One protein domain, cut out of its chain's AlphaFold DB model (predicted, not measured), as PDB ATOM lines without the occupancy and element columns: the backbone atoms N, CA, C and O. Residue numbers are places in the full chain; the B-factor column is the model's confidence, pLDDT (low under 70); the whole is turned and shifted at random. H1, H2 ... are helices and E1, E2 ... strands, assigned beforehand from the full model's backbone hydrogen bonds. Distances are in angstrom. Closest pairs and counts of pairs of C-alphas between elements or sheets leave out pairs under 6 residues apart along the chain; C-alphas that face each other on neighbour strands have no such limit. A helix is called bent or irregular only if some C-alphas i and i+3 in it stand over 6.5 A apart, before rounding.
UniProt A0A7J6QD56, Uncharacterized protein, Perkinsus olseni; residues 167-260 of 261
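This is residues 167 to 260 of the 261 residues of an uncharacterized protein of Perkinsus olseni (UniProt A0A7J6QD56). One strongly twisted sheet of five strands is bent back on itself into a small, only partly closed barrel, with E4 and E3 facing E1 and E5 and the bent strand E2 as the hinge; the helix H1 packs on this sheet along E1. The long link of residues 210 to 226 makes a wide loop between E3 and E4, and residues 167 to 178 form another long stretch with no named element before E1. The printed part has 94 residues, with five named strands and then one named helix along it, E1 E2 E3 E4 E5 H1; the sheet's order is E4 E3 E2 E1 E5, antiparallel throughout. The class is mixed, helices and strands, though under half of the residues, 46, are in named elements. The whole is compact and rounded, with a radius of gyration of the C-alphas of 12.4 A and spans of 35 by 28 by 25 A.

Begin at C-alpha 167 and pass the unnamed residues 167 to 178; at C-alpha 179, (16.024, -10.649, 129.867), E1 begins and runs through residues 179 to 184, 15.2 A long. Next find E2, residues 188 to 196, the longest strand by residues; it is 15.2 A from first to last C-alpha and bends by 106 degrees at residue 191. E3, residues 202 to 209, then runs 21.7 A to C-alpha 209 at (16.274, -15.702, 119.864). Beyond the long link, E4 takes residues 227 to 230, 9.9 A, and E5 takes residues 234 to 238, 12.0 A. Look last for H1, residues 246 to 259, which runs 20.0 A to C-alpha 259 at (23.260, -1.510, 118.905).

Start with E1, an inner strand with E5 and E2 as its neighbours. E1 and E5 are antiparallel at 164 degrees, with N 181 and O 235 at 2.8 A, within hydrogen-bond range. The hairpin of E1 and E2 is antiparallel at 129 degrees; look for N 182 and O 190, 2.8 A apart and within hydrogen-bond range. The next hairpin, E2 and E3, is antiparallel at 117 degrees, with N 193 and O 206 within hydrogen-bond range at 2.9 A. E3 and E4 form a hairpin too, antiparallel at 126 degrees, where N 205 and O 227 are within hydrogen-bond range at 2.8 A. E1 E2 E3 E4 are a meander, each strand the antiparallel neighbour of the one before. The folded sheet, one sheet bent back on itself into two leaves, has 14 pairs of C-alphas within 11 A between E4 E3 and E1 E5. Across it, the closest C-alphas of E1 and E4 are those of Asp 184 and Val 229, 6.8 A apart. E3 and E5 are apart, and the edge strands E4 and E5 meet only through their link. H1 is on the sheet at a height over the sheet of 9.7 A and lies over E1, along the strands, at 3 degrees to E1 on the local plane; with 2 of its C-alphas falling on E2, it is only just not over E2. The closest C-alphas of H1 and E5 are those of Thr 252 and Ile 237, 7.2 A apart. In H1, 9 of 10 O i to N i+4 pairs are within hydrogen-bond range.

The two C-alphas farthest apart are those of Gly 171 and Gly 213, at 35.9 A. The printed part has no cut. E3 to E4 is the long link, with 17 residues; within it, residues 219 to 220 pair antiparallel with residues 208 to 209 of E3. The mean pLDDT of the printed part is 85.4; look for values under 70 at residues 212 to 214, 216, 222 to 224 and 241.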
ATOM      1  N   SER A 167      22.179   0.239 131.203       90.25
ATOM      2  CA  SER A 167      23.055  -0.672 131.947       90.25
ATOM      3  C   SER A 167      22.549  -0.915 133.371       90.25
ATOM      4  O   SER A 167      21.984  -0.009 133.985       90.25
ATOM      5  N   ILE A 168      22.767  -2.116 133.913       87.94
ATOM      6  CA  ILE A 168      22.245  -2.500 135.238       87.94
ATOM      7  C   ILE A 168      23.016  -1.766 136.365       87.94
ATOM      8  O   ILE A 168      24.182  -2.104 136.608       87.94
ATOM      9  N   PRO A 169      22.407  -0.812 137.108       86.31
ATOM     10  CA  PRO A 169      23.123   0.028 138.079       86.31
ATOM     11  C   PRO A 169      23.720  -0.805 139.214       86.31
ATOM     12  O   PRO A 169      23.017  -1.666 139.736       86.31
ATOM     13  N   GLN A 170      24.975  -0.560 139.616       83.62
ATOM     14  CA  GLN A 170      25.757  -1.431 140.523       83.62
ATOM     15  C   GLN A 170      25.016  -1.889 141.796       83.62
ATOM     16  O   GLN A 170      25.125  -3.052 142.165       83.62
ATOM     17  N   GLY A 171      24.209  -1.024 142.423       82.88
ATOM     18  CA  GLY A 171      23.454  -1.347 143.646       82.88
ATOM     19  C   GLY A 171      22.267  -2.313 143.486       82.88
ATOM     20  O   GLY A 171      21.611  -2.630 144.474       82.88
ATOM     21  N   VAL A 172      21.951  -2.768 142.271       85.06
ATOM     22  CA  VAL A 172      20.914  -3.788 142.019       85.06
ATOM     23  C   VAL A 172      21.544  -5.190 142.014       85.06
ATOM     24  O   VAL A 172      22.687  -5.345 141.595       85.06
ATOM     25  N   VAL A 173      20.822  -6.236 142.411       85.69
ATOM     26  CA  VAL A 173      21.244  -7.624 142.137       85.69
ATOM     27  C   VAL A 173      20.416  -8.150 140.958       85.69
ATOM     28  O   VAL A 173      19.187  -8.162 141.067       85.69
ATOM     29  N   PRO A 174      21.038  -8.523 139.824       87.62
ATOM     30  CA  PRO A 174      20.327  -9.119 138.695       87.62
ATOM     31  C   PRO A 174      19.698 -10.455 139.092       87.62
ATOM     32  O   PRO A 174      20.343 -11.271 139.744       87.62
ATOM     33  N   GLY A 175      18.441 -10.676 138.712       85.94
ATOM     34  CA  GLY A 175      17.737 -11.927 138.989       85.94
ATOM     35  C   GLY A 175      17.871 -12.946 137.859       85.94
ATOM     36  O   GLY A 175      17.919 -12.584 136.683       85.94
ATOM     37  N   ILE A 176      17.848 -14.229 138.222       89.19
ATOM     38  CA  ILE A 176      17.703 -15.335 137.267       89.19
ATOM     39  C   ILE A 176      16.393 -15.157 136.478       89.19
ATOM     40  O   ILE A 176      15.365 -14.754 137.030       89.19
ATOM     41  N   GLY A 177      16.434 -15.426 135.174       85.75
ATOM     42  CA  GLY A 177      15.318 -15.245 134.249       85.75
ATOM     43  C   GLY A 177      15.080 -13.800 133.792       85.75
ATOM     44  O   GLY A 177      14.106 -13.536 133.084       85.75
ATOM     45  N   TRP A 178      15.937 -12.845 134.167       90.50
ATOM     46  CA  TRP A 178      15.891 -11.506 133.577       90.50
ATOM     47  C   TRP A 178      16.364 -11.549 132.131       90.50
ATOM     48  O   TRP A 178      17.387 -12.155 131.823       90.50
ATOM     49  N   VAL A 179      15.642 -10.847 131.262       90.94
ATOM     50  CA  VAL A 179      16.024 -10.649 129.867       90.94
ATOM     51  C   VAL A 179      16.927  -9.421 129.784       90.94
ATOM     52  O   VAL A 179      16.578  -8.332 130.262       90.94
ATOM     53  N   VAL A 180      18.083  -9.598 129.156       93.38
ATOM     54  CA  VAL A 180      19.117  -8.578 128.963       93.38
ATOM     55  C   VAL A 180      19.638  -8.612 127.530       93.38
ATOM     56  O   VAL A 180      19.512  -9.615 126.834       93.38
ATOM     57  N   VAL A 181      20.247  -7.516 127.088       93.88
ATOM     58  CA  VAL A 181      21.079  -7.484 125.882       93.88
ATOM     59  C   VAL A 181      22.530  -7.363 126.317       93.88
ATOM     60  O   VAL A 181      22.888  -6.432 127.039       93.88
ATOM     61  N   SER A 182      23.363  -8.303 125.886       93.44
ATOM     62  CA  SER A 182      24.806  -8.212 126.035       93.44
ATOM     63  C   SER A 182      25.400  -7.384 124.901       93.44
ATOM     64  O   SER A 182      25.128  -7.625 123.725       93.44
ATOM     65  N   THR A 183      26.248  -6.426 125.268       92.88
ATOM     66  CA  THR A 183      27.067  -5.624 124.343       92.88
ATOM     67  C   THR A 183      28.541  -6.061 124.357       92.88
ATOM     68  O   THR A 183      29.419  -5.307 123.944       92.88
ATOM     69  N   ASP A 184      28.829  -7.266 124.862       91.19
ATOM     70  CA  ASP A 184      30.184  -7.811 124.969       91.19
ATOM     71  C   ASP A 184      30.583  -8.643 123.741       91.19
ATOM     72  O   ASP A 184      30.334  -9.847 123.668       91.19
ATOM     73  N   SER A 185      31.269  -8.008 122.793       86.50
ATOM     74  CA  SER A 185      31.798  -8.668 121.594       86.50
ATOM     75  C   SER A 185      32.878  -9.730 121.864       86.50
ATOM     76  O   SER A 185      33.276 -10.416 120.926       86.50
ATOM     77  N   SER A 186      33.376  -9.876 123.101       87.12
ATOM     78  CA  SER A 186      34.428 -10.848 123.442       87.12
ATOM     79  C   SER A 186      33.910 -12.214 123.907       87.12
ATOM     80  O   SER A 186      34.635 -13.199 123.802       87.12
ATOM     81  N   SER A 187      32.668 -12.287 124.404       88.69
ATOM     82  CA  SER A 187      32.072 -13.529 124.927       88.69
ATOM     83  C   SER A 187      30.725 -13.860 124.289       88.69
ATOM     84  O   SER A 187      30.525 -14.993 123.854       88.69
ATOM     85  N   TYR A 188      29.807 -12.892 124.232       90.19
ATOM     86  CA  TYR A 188      28.498 -13.032 123.596       90.19
ATOM     87  C   TYR A 188      27.864 -11.660 123.397       90.19
ATOM     88  O   TYR A 188      27.737 -10.897 124.356       90.19
ATOM     89  N   GLN A 189      27.387 -11.379 122.188       91.31
ATOM     90  CA  GLN A 189      26.702 -10.138 121.844       91.31
ATOM     91  C   GLN A 189      25.314 -10.479 121.289       91.31
ATOM     92  O   GLN A 189      25.204 -11.276 120.361       91.31
ATOM     93  N   GLY A 190      24.252  -9.918 121.877       90.62
ATOM     94  CA  GLY A 190      22.870 -10.287 121.540       90.62
ATOM     95  C   GLY A 190      21.927 -10.339 122.744       90.62
ATOM     96  O   GLY A 190      22.261  -9.878 123.837       90.62
ATOM     97  N   LEU A 191      20.723 -10.877 122.542       91.69
ATOM     98  CA  LEU A 191      19.693 -11.024 123.575       91.69
ATOM     99  C   LEU A 191      19.916 -12.304 124.399       91.69
ATOM    100  O   LEU A 191      20.146 -13.364 123.833       91.69
ATOM    101  N   ALA A 192      19.791 -12.236 125.723       92.06
ATOM    102  CA  ALA A 192      19.978 -13.390 126.606       92.06
ATOM    103  C   ALA A 192      19.065 -13.369 127.843       92.06
ATOM    104  O   ALA A 192      18.577 -12.308 128.249       92.06
ATOM    105  N   SER A 193      18.876 -14.533 128.471       91.88
ATOM    106  CA  SER A 193      18.435 -14.655 129.865       91.88
ATOM    107  C   SER A 193      19.640 -14.759 130.796       91.88
ATOM    108  O   SER A 193      20.681 -15.304 130.433       91.88
ATOM    109  N   ILE A 194      19.503 -14.243 132.016       91.50
ATOM    110  CA  ILE A 194      20.446 -14.508 133.109       91.50
ATOM    111  C   ILE A 194      20.085 -15.865 133.723       91.50
ATOM    112  O   ILE A 194      18.984 -16.010 134.248       91.50
ATOM    113  N   GLU A 195      20.995 -16.837 133.694       90.50
ATOM    114  CA  GLU A 195      20.785 -18.157 134.315       90.50
ATOM    115  C   GLU A 195      21.481 -18.273 135.677       90.50
ATOM    116  O   GLU A 195      20.956 -18.924 136.576       90.50
ATOM    117  N   ASP A 196      22.627 -17.605 135.857       86.50
ATOM    118  CA  ASP A 196      23.326 -17.524 137.143       86.50
ATOM    119  C   ASP A 196      23.769 -16.088 137.459       86.50
ATOM    120  O   ASP A 196      24.264 -15.345 136.605       86.50
ATOM    121  N   SER A 197      23.592 -15.728 138.728       84.25
ATOM    122  CA  SER A 197      23.921 -14.444 139.346       84.25
ATOM    123  C   SER A 197      24.759 -14.618 140.625       84.25
ATOM    124  O   SER A 197      24.753 -13.746 141.493       84.25
ATOM    125  N   SER A 198      25.447 -15.758 140.769       82.81
ATOM    126  CA  SER A 198      26.322 -16.097 141.901       82.81
ATOM    127  C   SER A 198      27.471 -15.104 142.121       82.81
ATOM    128  O   SER A 198      27.898 -14.908 143.258       82.81
ATOM    129  N   SER A 199      27.942 -14.444 141.057       83.31
ATOM    130  CA  SER A 199      28.893 -13.330 141.119       83.31
ATOM    131  C   SER A 199      28.196 -11.997 140.798       83.31
ATOM    132  O   SER A 199      27.434 -11.924 139.832       83.31
ATOM    133  N   PRO A 200      28.449 -10.915 141.563       79.31
ATOM    134  CA  PRO A 200      27.800  -9.617 141.347       79.31
ATOM    135  C   PRO A 200      28.287  -8.883 140.085       79.31
ATOM    136  O   PRO A 200      27.568  -8.016 139.568       79.31
ATOM    137  N   ASP A 201      29.488  -9.229 139.606       86.94
ATOM    138  CA  ASP A 201      30.188  -8.555 138.507       86.94
ATOM    139  C   ASP A 201      30.213  -9.366 137.206       86.94
ATOM    140  O   ASP A 201      30.308  -8.775 136.131       86.94
ATOM    141  N   MET A 202      30.097 -10.696 137.279       91.38
ATOM    142  CA  MET A 202      30.101 -11.605 136.125       91.38
ATOM    143  C   MET A 202      28.857 -12.491 136.167       91.38
ATOM    144  O   MET A 202      28.703 -13.283 137.091       91.38
ATOM    145  N   LEU A 203      27.993 -12.387 135.160       92.00
ATOM    146  CA  LEU A 203      26.744 -13.150 135.089       92.00
ATOM    147  C   LEU A 203      26.841 -14.232 134.019       92.00
ATOM    148  O   LEU A 203      27.453 -14.007 132.973       92.00
ATOM    149  N   ALA A 204      26.217 -15.384 134.263       92.69
ATOM    150  CA  ALA A 204      26.079 -16.419 133.245       92.69
ATOM    151  C   ALA A 204      24.810 -16.167 132.427       92.69
ATOM    152  O   ALA A 204      23.706 -16.081 132.976       92.69
ATOM    153  N   LEU A 205      24.984 -16.040 131.117       92.75
ATOM    154  CA  LEU A 205      23.936 -15.751 130.155       92.75
ATOM    155  C   LEU A 205      23.632 -16.969 129.288       92.75
ATOM    156  O   LEU A 205      24.555 -17.616 128.795       92.75
ATOM    157  N   ARG A 206      22.350 -17.203 129.020       91.44
ATOM    158  CA  ARG A 206      21.871 -18.147 128.008       91.44
ATOM    159  C   ARG A 206      21.307 -17.369 126.812       91.44
ATOM    160  O   ARG A 206      20.405 -16.549 127.015       91.44
ATOM    161  N   PRO A 207      21.827 -17.565 125.587       91.31
ATOM    162  CA  PRO A 207      21.360 -16.844 124.406       91.31
ATOM    163  C   PRO A 207      19.871 -17.076 124.116       91.31
ATOM    164  O   PRO A 207      19.362 -18.195 124.214       91.31
ATOM    165  N   LEU A 208      19.176 -16.010 123.719       88.88
ATOM    166  CA  LEU A 208      17.764 -16.023 123.346       88.88
ATOM    167  C   LEU A 208      17.585 -15.522 121.914       88.88
ATOM    168  O   LEU A 208      18.119 -14.481 121.527       88.88
ATOM    169  N   CYS A 209      16.733 -16.195 121.153       84.88
ATOM    170  CA  CYS A 209      16.274 -15.702 119.864       84.88
ATOM    171  C   CYS A 209      15.016 -14.846 120.038       84.88
ATOM    172  O   CYS A 209      14.058 -15.225 120.720       84.88
ATOM    173  N   LEU A 210      14.981 -13.704 119.348       80.62
ATOM    174  CA  LEU A 210      13.716 -13.032 119.077       80.62
ATOM    175  C   LEU A 210      12.963 -13.804 117.986       80.62
ATOM    176  O   LEU A 210      13.542 -14.074 116.933       80.62
ATOM    177  N   PRO A 211      11.667 -14.103 118.168       73.19
ATOM    178  CA  PRO A 211      10.870 -14.683 117.100       73.19
ATOM    179  C   PRO A 211      10.711 -13.650 115.978       73.19
ATOM    180  O   PRO A 211      10.483 -12.471 116.252       73.19
ATOM    181  N   SER A 212      10.726 -14.077 114.717       69.94
ATOM    182  CA  SER A 212      10.412 -13.190 113.580       69.94
ATOM    183  C   SER A 212       8.941 -12.735 113.586       69.94
ATOM    184  O   SER A 212       8.598 -11.688 113.044       69.94
ATOM    185  N   GLY A 213       8.057 -13.505 114.232       68.31
ATOM    186  CA  GLY A 213       6.618 -13.242 114.313       68.31
ATOM    187  C   GLY A 213       6.175 -12.283 115.438       68.31
ATOM    188  O   GLY A 213       6.987 -11.759 116.204       68.31
ATOM    189  N   PRO A 214       4.852 -12.058 115.581       65.44
ATOM    190  CA  PRO A 214       4.270 -11.181 116.603       65.44
ATOM    191  C   PRO A 214       4.058 -11.855 117.972       65.44
ATOM    192  O   PRO A 214       3.624 -11.189 118.907       65.44
ATOM    193  N   SER A 215       4.332 -13.160 118.091       70.69
ATOM    194  CA  SER A 215       4.006 -13.991 119.263       70.69
ATOM    195  C   SER A 215       4.690 -13.545 120.566       70.69
ATOM    196  O   SER A 215       4.138 -13.749 121.644       70.69
ATOM    197  N   GLY A 216       5.881 -12.941 120.489       68.94
ATOM    198  CA  GLY A 216       6.633 -12.479 121.665       68.94
ATOM    199  C   GLY A 216       7.240 -13.586 122.536       68.94
ATOM    200  O   GLY A 216       7.975 -13.270 123.470       68.94
ATOM    201  N   MET A 217       6.968 -14.860 122.231       78.06
ATOM    202  CA  MET A 217       7.648 -16.025 122.803       78.06
ATOM    203  C   MET A 217       9.145 -15.954 122.490       78.06
ATOM    204  O   MET A 217       9.525 -15.996 121.323       78.06
ATOM    205  N   LEU A 218       9.980 -15.846 123.520       79.81
ATOM    206  CA  LEU A 218      11.428 -15.987 123.387       79.81
ATOM    207  C   LEU A 218      11.761 -17.480 123.381       79.81
ATOM    208  O   LEU A 218      11.273 -18.210 124.245       79.81
ATOM    209  N   SER A 219      12.577 -17.925 122.428       79.62
ATOM    210  CA  SER A 219      13.175 -19.260 122.460       79.62
ATOM    211  C   SER A 219      14.619 -19.153 122.930       79.62
ATOM    212  O   SER A 219      15.329 -18.213 122.572       79.62
ATOM    213  N   VAL A 220      15.054 -20.126 123.724       80.94
ATOM    214  CA  VAL A 220      16.479 -20.377 123.950       80.94
ATOM    215  C   VAL A 220      17.086 -20.819 122.615       80.94
ATOM    216  O   VAL A 220      16.429 -21.531 121.856       80.94
ATOM    217  N   LEU A 221      18.287 -20.346 122.292       78.00
ATOM    218  CA  LEU A 221      19.063 -20.889 121.175       78.00
ATOM    219  C   LEU A 221      19.624 -22.252 121.610       78.00
ATOM    220  O   LEU A 221      20.141 -22.329 122.717       78.00
ATOM    221  N   ASP A 222      19.571 -23.288 120.766       65.88
ATOM    222  CA  ASP A 222      19.887 -24.697 121.117       65.88
ATOM    223  C   ASP A 222      21.359 -24.991 121.526       65.88
ATOM    224  O   ASP A 222      21.795 -26.141 121.548       65.88
ATOM    225  N   SER A 223      22.146 -23.964 121.847       68.31
ATOM    226  CA  SER A 223      23.438 -24.086 122.521       68.31
ATOM    227  C   SER A 223      23.227 -24.143 124.041       68.31
ATOM    228  O   SER A 223      22.594 -23.274 124.644       68.31
ATOM    229  N   GLU A 224      23.812 -25.160 124.674       67.19
ATOM    230  CA  GLU A 224      23.906 -25.272 126.138       67.19
ATOM    231  C   GLU A 224      25.007 -24.371 126.737       67.19
ATOM    232  O   GLU A 224      25.249 -24.397 127.946       67.19
ATOM    233  N   ASP A 225      25.688 -23.564 125.916       81.75
ATOM    234  CA  ASP A 225      26.817 -22.751 126.351       81.75
ATOM    235  C   ASP A 225      26.343 -21.530 127.151       81.75
ATOM    236  O   ASP A 225      25.662 -20.625 126.661       81.75
ATOM    237  N   LEU A 226      26.748 -21.488 128.421       88.44
ATOM    238  CA  LEU A 226      26.537 -20.337 129.289       88.44
ATOM    239  C   LEU A 226      27.681 -19.332 129.129       88.44
ATOM    240  O   LEU A 226      28.800 -19.546 129.604       88.44
ATOM    241  N   HIS A 227      27.383 -18.191 128.515       91.38
ATOM    242  CA  HIS A 227      28.357 -17.131 128.277       91.38
ATOM    243  C   HIS A 227      28.524 -16.262 129.526       91.38
ATOM    244  O   HIS A 227      27.560 -15.694 130.039       91.38
ATOM    245  N   ARG A 228      29.754 -16.142 130.036       92.81
ATOM    246  CA  ARG A 228      30.053 -15.321 131.218       92.81
ATOM    247  C   ARG A 228      30.391 -13.899 130.801       92.81
ATOM    248  O   ARG A 228      31.486 -13.649 130.307       92.81
ATOM    249  N   VAL A 229      29.478 -12.969 131.065       92.44
ATOM    250  CA  VAL A 229      29.610 -11.567 130.653       92.44
ATOM    251  C   VAL A 229      29.691 -10.642 131.863       92.44
ATOM    252  O   VAL A 229      28.962 -10.799 132.846       92.44
ATOM    253  N   ALA A 230      30.565  -9.637 131.774       92.12
ATOM    254  CA  ALA A 230      30.676  -8.599 132.785       92.12
ATOM    255  C   ALA A 230      29.389  -7.764 132.857       92.12
ATOM    256  O   ALA A 230      28.939  -7.192 131.865       92.12
ATOM    257  N   ARG A 231      28.838  -7.606 134.061       90.06
ATOM    258  CA  ARG A 231      27.606  -6.864 134.367       90.06
ATOM    259  C   ARG A 231      27.541  -5.474 133.715       90.06
ATOM    260  O   ARG A 231      26.483  -5.057 133.249       90.06
ATOM    261  N   ALA A 232      28.666  -4.761 133.646       90.38
ATOM    262  CA  ALA A 232      28.760  -3.438 133.021       90.38
ATOM    263  C   ALA A 232      28.457  -3.433 131.504       90.38
ATOM    264  O   ALA A 232      28.092  -2.393 130.959       90.38
ATOM    265  N   ARG A 233      28.576  -4.586 130.829       93.19
ATOM    266  CA  ARG A 233      28.264  -4.795 129.403       93.19
ATOM    267  C   ARG A 233      26.805  -5.198 129.150       93.19
ATOM    268  O   ARG A 233      26.432  -5.398 127.993       93.19
ATOM    269  N   LEU A 234      25.982  -5.309 130.196       92.06
ATOM    270  CA  LEU A 234      24.596  -5.770 130.106       92.06
ATOM    271  C   LEU A 234      23.603  -4.617 130.157       92.06
ATOM    272  O   LEU A 234      23.630  -3.791 131.071       92.06
ATOM    273  N   VAL A 235      22.676  -4.624 129.206       93.19
ATOM    274  CA  VAL A 235      21.575  -3.673 129.072       93.19
ATOM    275  C   VAL A 235      20.269  -4.356 129.484       93.19
ATOM    276  O   VAL A 235      19.925  -5.419 128.975       93.19
ATOM    277  N   TYR A 236      19.526  -3.754 130.409       91.88
ATOM    278  CA  TYR A 236      18.295  -4.322 130.956       91.88
ATOM    279  C   TYR A 236      17.105  -4.216 129.984       91.88
ATOM    280  O   TYR A 236      16.850  -3.146 129.424       91.88
ATOM    281  N   ILE A 237      16.335  -5.305 129.842       90.62
ATOM    282  CA  ILE A 237      15.071  -5.341 129.083       90.62
ATOM    283  C   ILE A 237      13.874  -5.515 130.021       90.62
ATOM    284  O   ILE A 237      12.982  -4.665 130.043       90.62
ATOM    285  N   THR A 238      13.825  -6.623 130.766       88.00
ATOM    286  CA  THR A 238      12.716  -6.950 131.677       88.00
ATOM    287  C   THR A 238      13.124  -8.006 132.702       88.00
ATOM    288  O   THR A 238      13.951  -8.870 132.423       88.00
ATOM    289  N   SER A 239      12.506  -7.982 133.880       84.00
ATOM    290  CA  SER A 239      12.744  -8.904 134.995       84.00
ATOM    291  C   SER A 239      11.990 -10.241 134.884       84.00
ATOM    292  O   SER A 239      11.887 -10.983 135.859       84.00
ATOM    293  N   SER A 240      11.415 -10.543 133.713       75.06
ATOM    294  CA  SER A 240      10.452 -11.630 133.514       75.06
ATOM    295  C   SER A 240      10.746 -12.447 132.254       75.06
ATOM    296  O   SER A 240      10.759 -11.894 131.158       75.06
ATOM    297  N   THR A 241      10.795 -13.773 132.410       68.94
ATOM    298  CA  THR A 241      10.872 -14.785 131.335       68.94
ATOM    299  C   THR A 241       9.594 -14.937 130.502       68.94
ATOM    300  O   THR A 241       9.584 -15.652 129.503       68.94
ATOM    301  N   ARG A 242       8.483 -14.304 130.907       74.25
ATOM    302  CA  ARG A 242       7.212 -14.353 130.163       74.25
ATOM    303  C   ARG A 242       7.356 -13.750 128.756       74.25
ATOM    304  O   ARG A 242       8.173 -12.846 128.578       74.25
ATOM    305  N   PRO A 243       6.502 -14.157 127.796       76.88
ATOM    306  CA  PRO A 243       6.503 -13.605 126.445       76.88
ATOM    307  C   PRO A 243       6.457 -12.077 126.446       76.88
ATOM    308  O   PRO A 243       5.672 -11.465 127.179       76.88
ATOM    309  N   LEU A 244       7.296 -11.458 125.617       80.81
ATOM    310  CA  LEU A 244       7.347 -10.007 125.507       80.81
ATOM    311  C   LEU A 244       6.032  -9.502 124.909       80.81
ATOM    312  O   LEU A 244       5.599  -9.954 123.848       80.81
ATOM    313  N   THR A 245       5.407  -8.513 125.550       83.50
ATOM    314  CA  THR A 245       4.249  -7.831 124.957       83.50
ATOM    315  C   THR A 245       4.647  -7.206 123.620       83.50
ATOM    316  O   THR A 245       5.786  -6.769 123.461       83.50
ATOM    317  N   ARG A 246       3.720  -7.092 122.658       81.00
ATOM    318  CA  ARG A 246       4.007  -6.540 121.314       81.00
ATOM    319  C   ARG A 246       4.768  -5.200 121.351       81.00
ATOM    320  O   ARG A 246       5.657  -4.976 120.536       81.00
ATOM    321  N   SER A 247       4.457  -4.330 122.315       84.69
ATOM    322  CA  SER A 247       5.122  -3.032 122.504       84.69
ATOM    323  C   SER A 247       6.486  -3.110 123.202       84.69
ATOM    324  O   SER A 247       7.300  -2.201 123.046       84.69
ATOM    325  N   LEU A 248       6.763  -4.154 123.987       85.38
ATOM    326  CA  LEU A 248       8.101  -4.430 124.511       85.38
ATOM    327  C   LEU A 248       8.964  -5.111 123.442       85.38
ATOM    328  O   LEU A 248      10.068  -4.649 123.199       85.38
ATOM    329  N   LEU A 249       8.419  -6.104 122.732       86.06
ATOM    330  CA  LEU A 249       9.060  -6.794 121.610       86.06
ATOM    331  C   LEU A 249       9.565  -5.809 120.544       86.06
ATOM    332  O   LEU A 249      10.729  -5.872 120.158       86.06
ATOM    333  N   GLN A 250       8.722  -4.856 120.121       86.81
ATOM    334  CA  GLN A 250       9.139  -3.825 119.165       86.81
ATOM    335  C   GLN A 250      10.248  -2.930 119.729       86.81
ATOM    336  O   GLN A 250      11.207  -2.633 119.029       86.81
ATOM    337  N   ARG A 251      10.167  -2.528 121.005       88.12
ATOM    338  CA  ARG A 251      11.231  -1.730 121.635       88.12
ATOM    339  C   ARG A 251      12.547  -2.501 121.737       88.12
ATOM    340  O   ARG A 251      13.589  -1.891 121.543       88.12
ATOM    341  N   THR A 252      12.510  -3.807 122.010       88.75
ATOM    342  CA  THR A 252      13.703  -4.666 122.039       88.75
ATOM    343  C   THR A 252      14.325  -4.803 120.648       88.75
ATOM    344  O   THR A 252      15.535  -4.647 120.539       88.75
ATOM    345  N   ARG A 253      13.527  -4.993 119.583       89.62
ATOM    346  CA  ARG A 253      14.026  -4.981 118.191       89.62
ATOM    347  C   ARG A 253      14.699  -3.653 117.841       89.62
ATOM    348  O   ARG A 253      15.885  -3.642 117.545       89.62
ATOM    349  N   ASN A 254      13.995  -2.535 118.033       88.94
ATOM    350  CA  ASN A 254      14.541  -1.194 117.797       88.94
ATOM    351  C   ASN A 254      15.796  -0.890 118.650       88.94
ATOM    352  O   ASN A 254      16.558   0.016 118.323       88.94
ATOM    353  N   LEU A 255      15.988  -1.566 119.790       89.00
ATOM    354  CA  LEU A 255      17.187  -1.427 120.619       89.00
ATOM    355  C   LEU A 255      18.359  -2.244 120.061       89.00
ATOM    356  O   LEU A 255      19.464  -1.717 120.025       89.00
ATOM    357  N   LEU A 256      18.122  -3.484 119.624       88.81
ATOM    358  CA  LEU A 256      19.136  -4.330 118.986       88.81
ATOM    359  C   LEU A 256      19.632  -3.696 117.678       88.81
ATOM    360  O   LEU A 256      20.825  -3.435 117.559       88.81
ATOM    361  N   GLU A 257      18.716  -3.256 116.808       89.19
ATOM    362  CA  GLU A 257      19.036  -2.523 115.571       89.19
ATOM    363  C   GLU A 257      19.938  -1.301 115.842       89.19
ATOM    364  O   GLU A 257      20.919  -1.061 115.141       89.19
ATOM    365  N   ARG A 258      19.653  -0.543 116.912       87.69
ATOM    366  CA  ARG A 258      20.457   0.619 117.338       87.69
ATOM    367  C   ARG A 258      21.812   0.266 117.952       87.69
ATOM    368  O   ARG A 258      22.657   1.153 118.060       87.69
ATOM    369  N   LEU A 259      21.998  -0.972 118.398       85.69
ATOM    370  CA  LEU A 259      23.260  -1.510 118.905       85.69
ATOM    371  C   LEU A 259      24.049  -2.264 117.816       85.69
ATOM    372  O   LEU A 259      25.183  -2.660 118.080       85.69
ATOM    373  N   GLY A 260      23.482  -2.429 116.614       86.06
ATOM    374  CA  GLY A 260      24.072  -3.197 115.515       86.06
ATOM    375  C   GLY A 260      23.940  -4.714 115.686       86.06
ATOM    376  O   GLY A 260      24.867  -5.431 115.316       86.06
TER     377      GLY A 260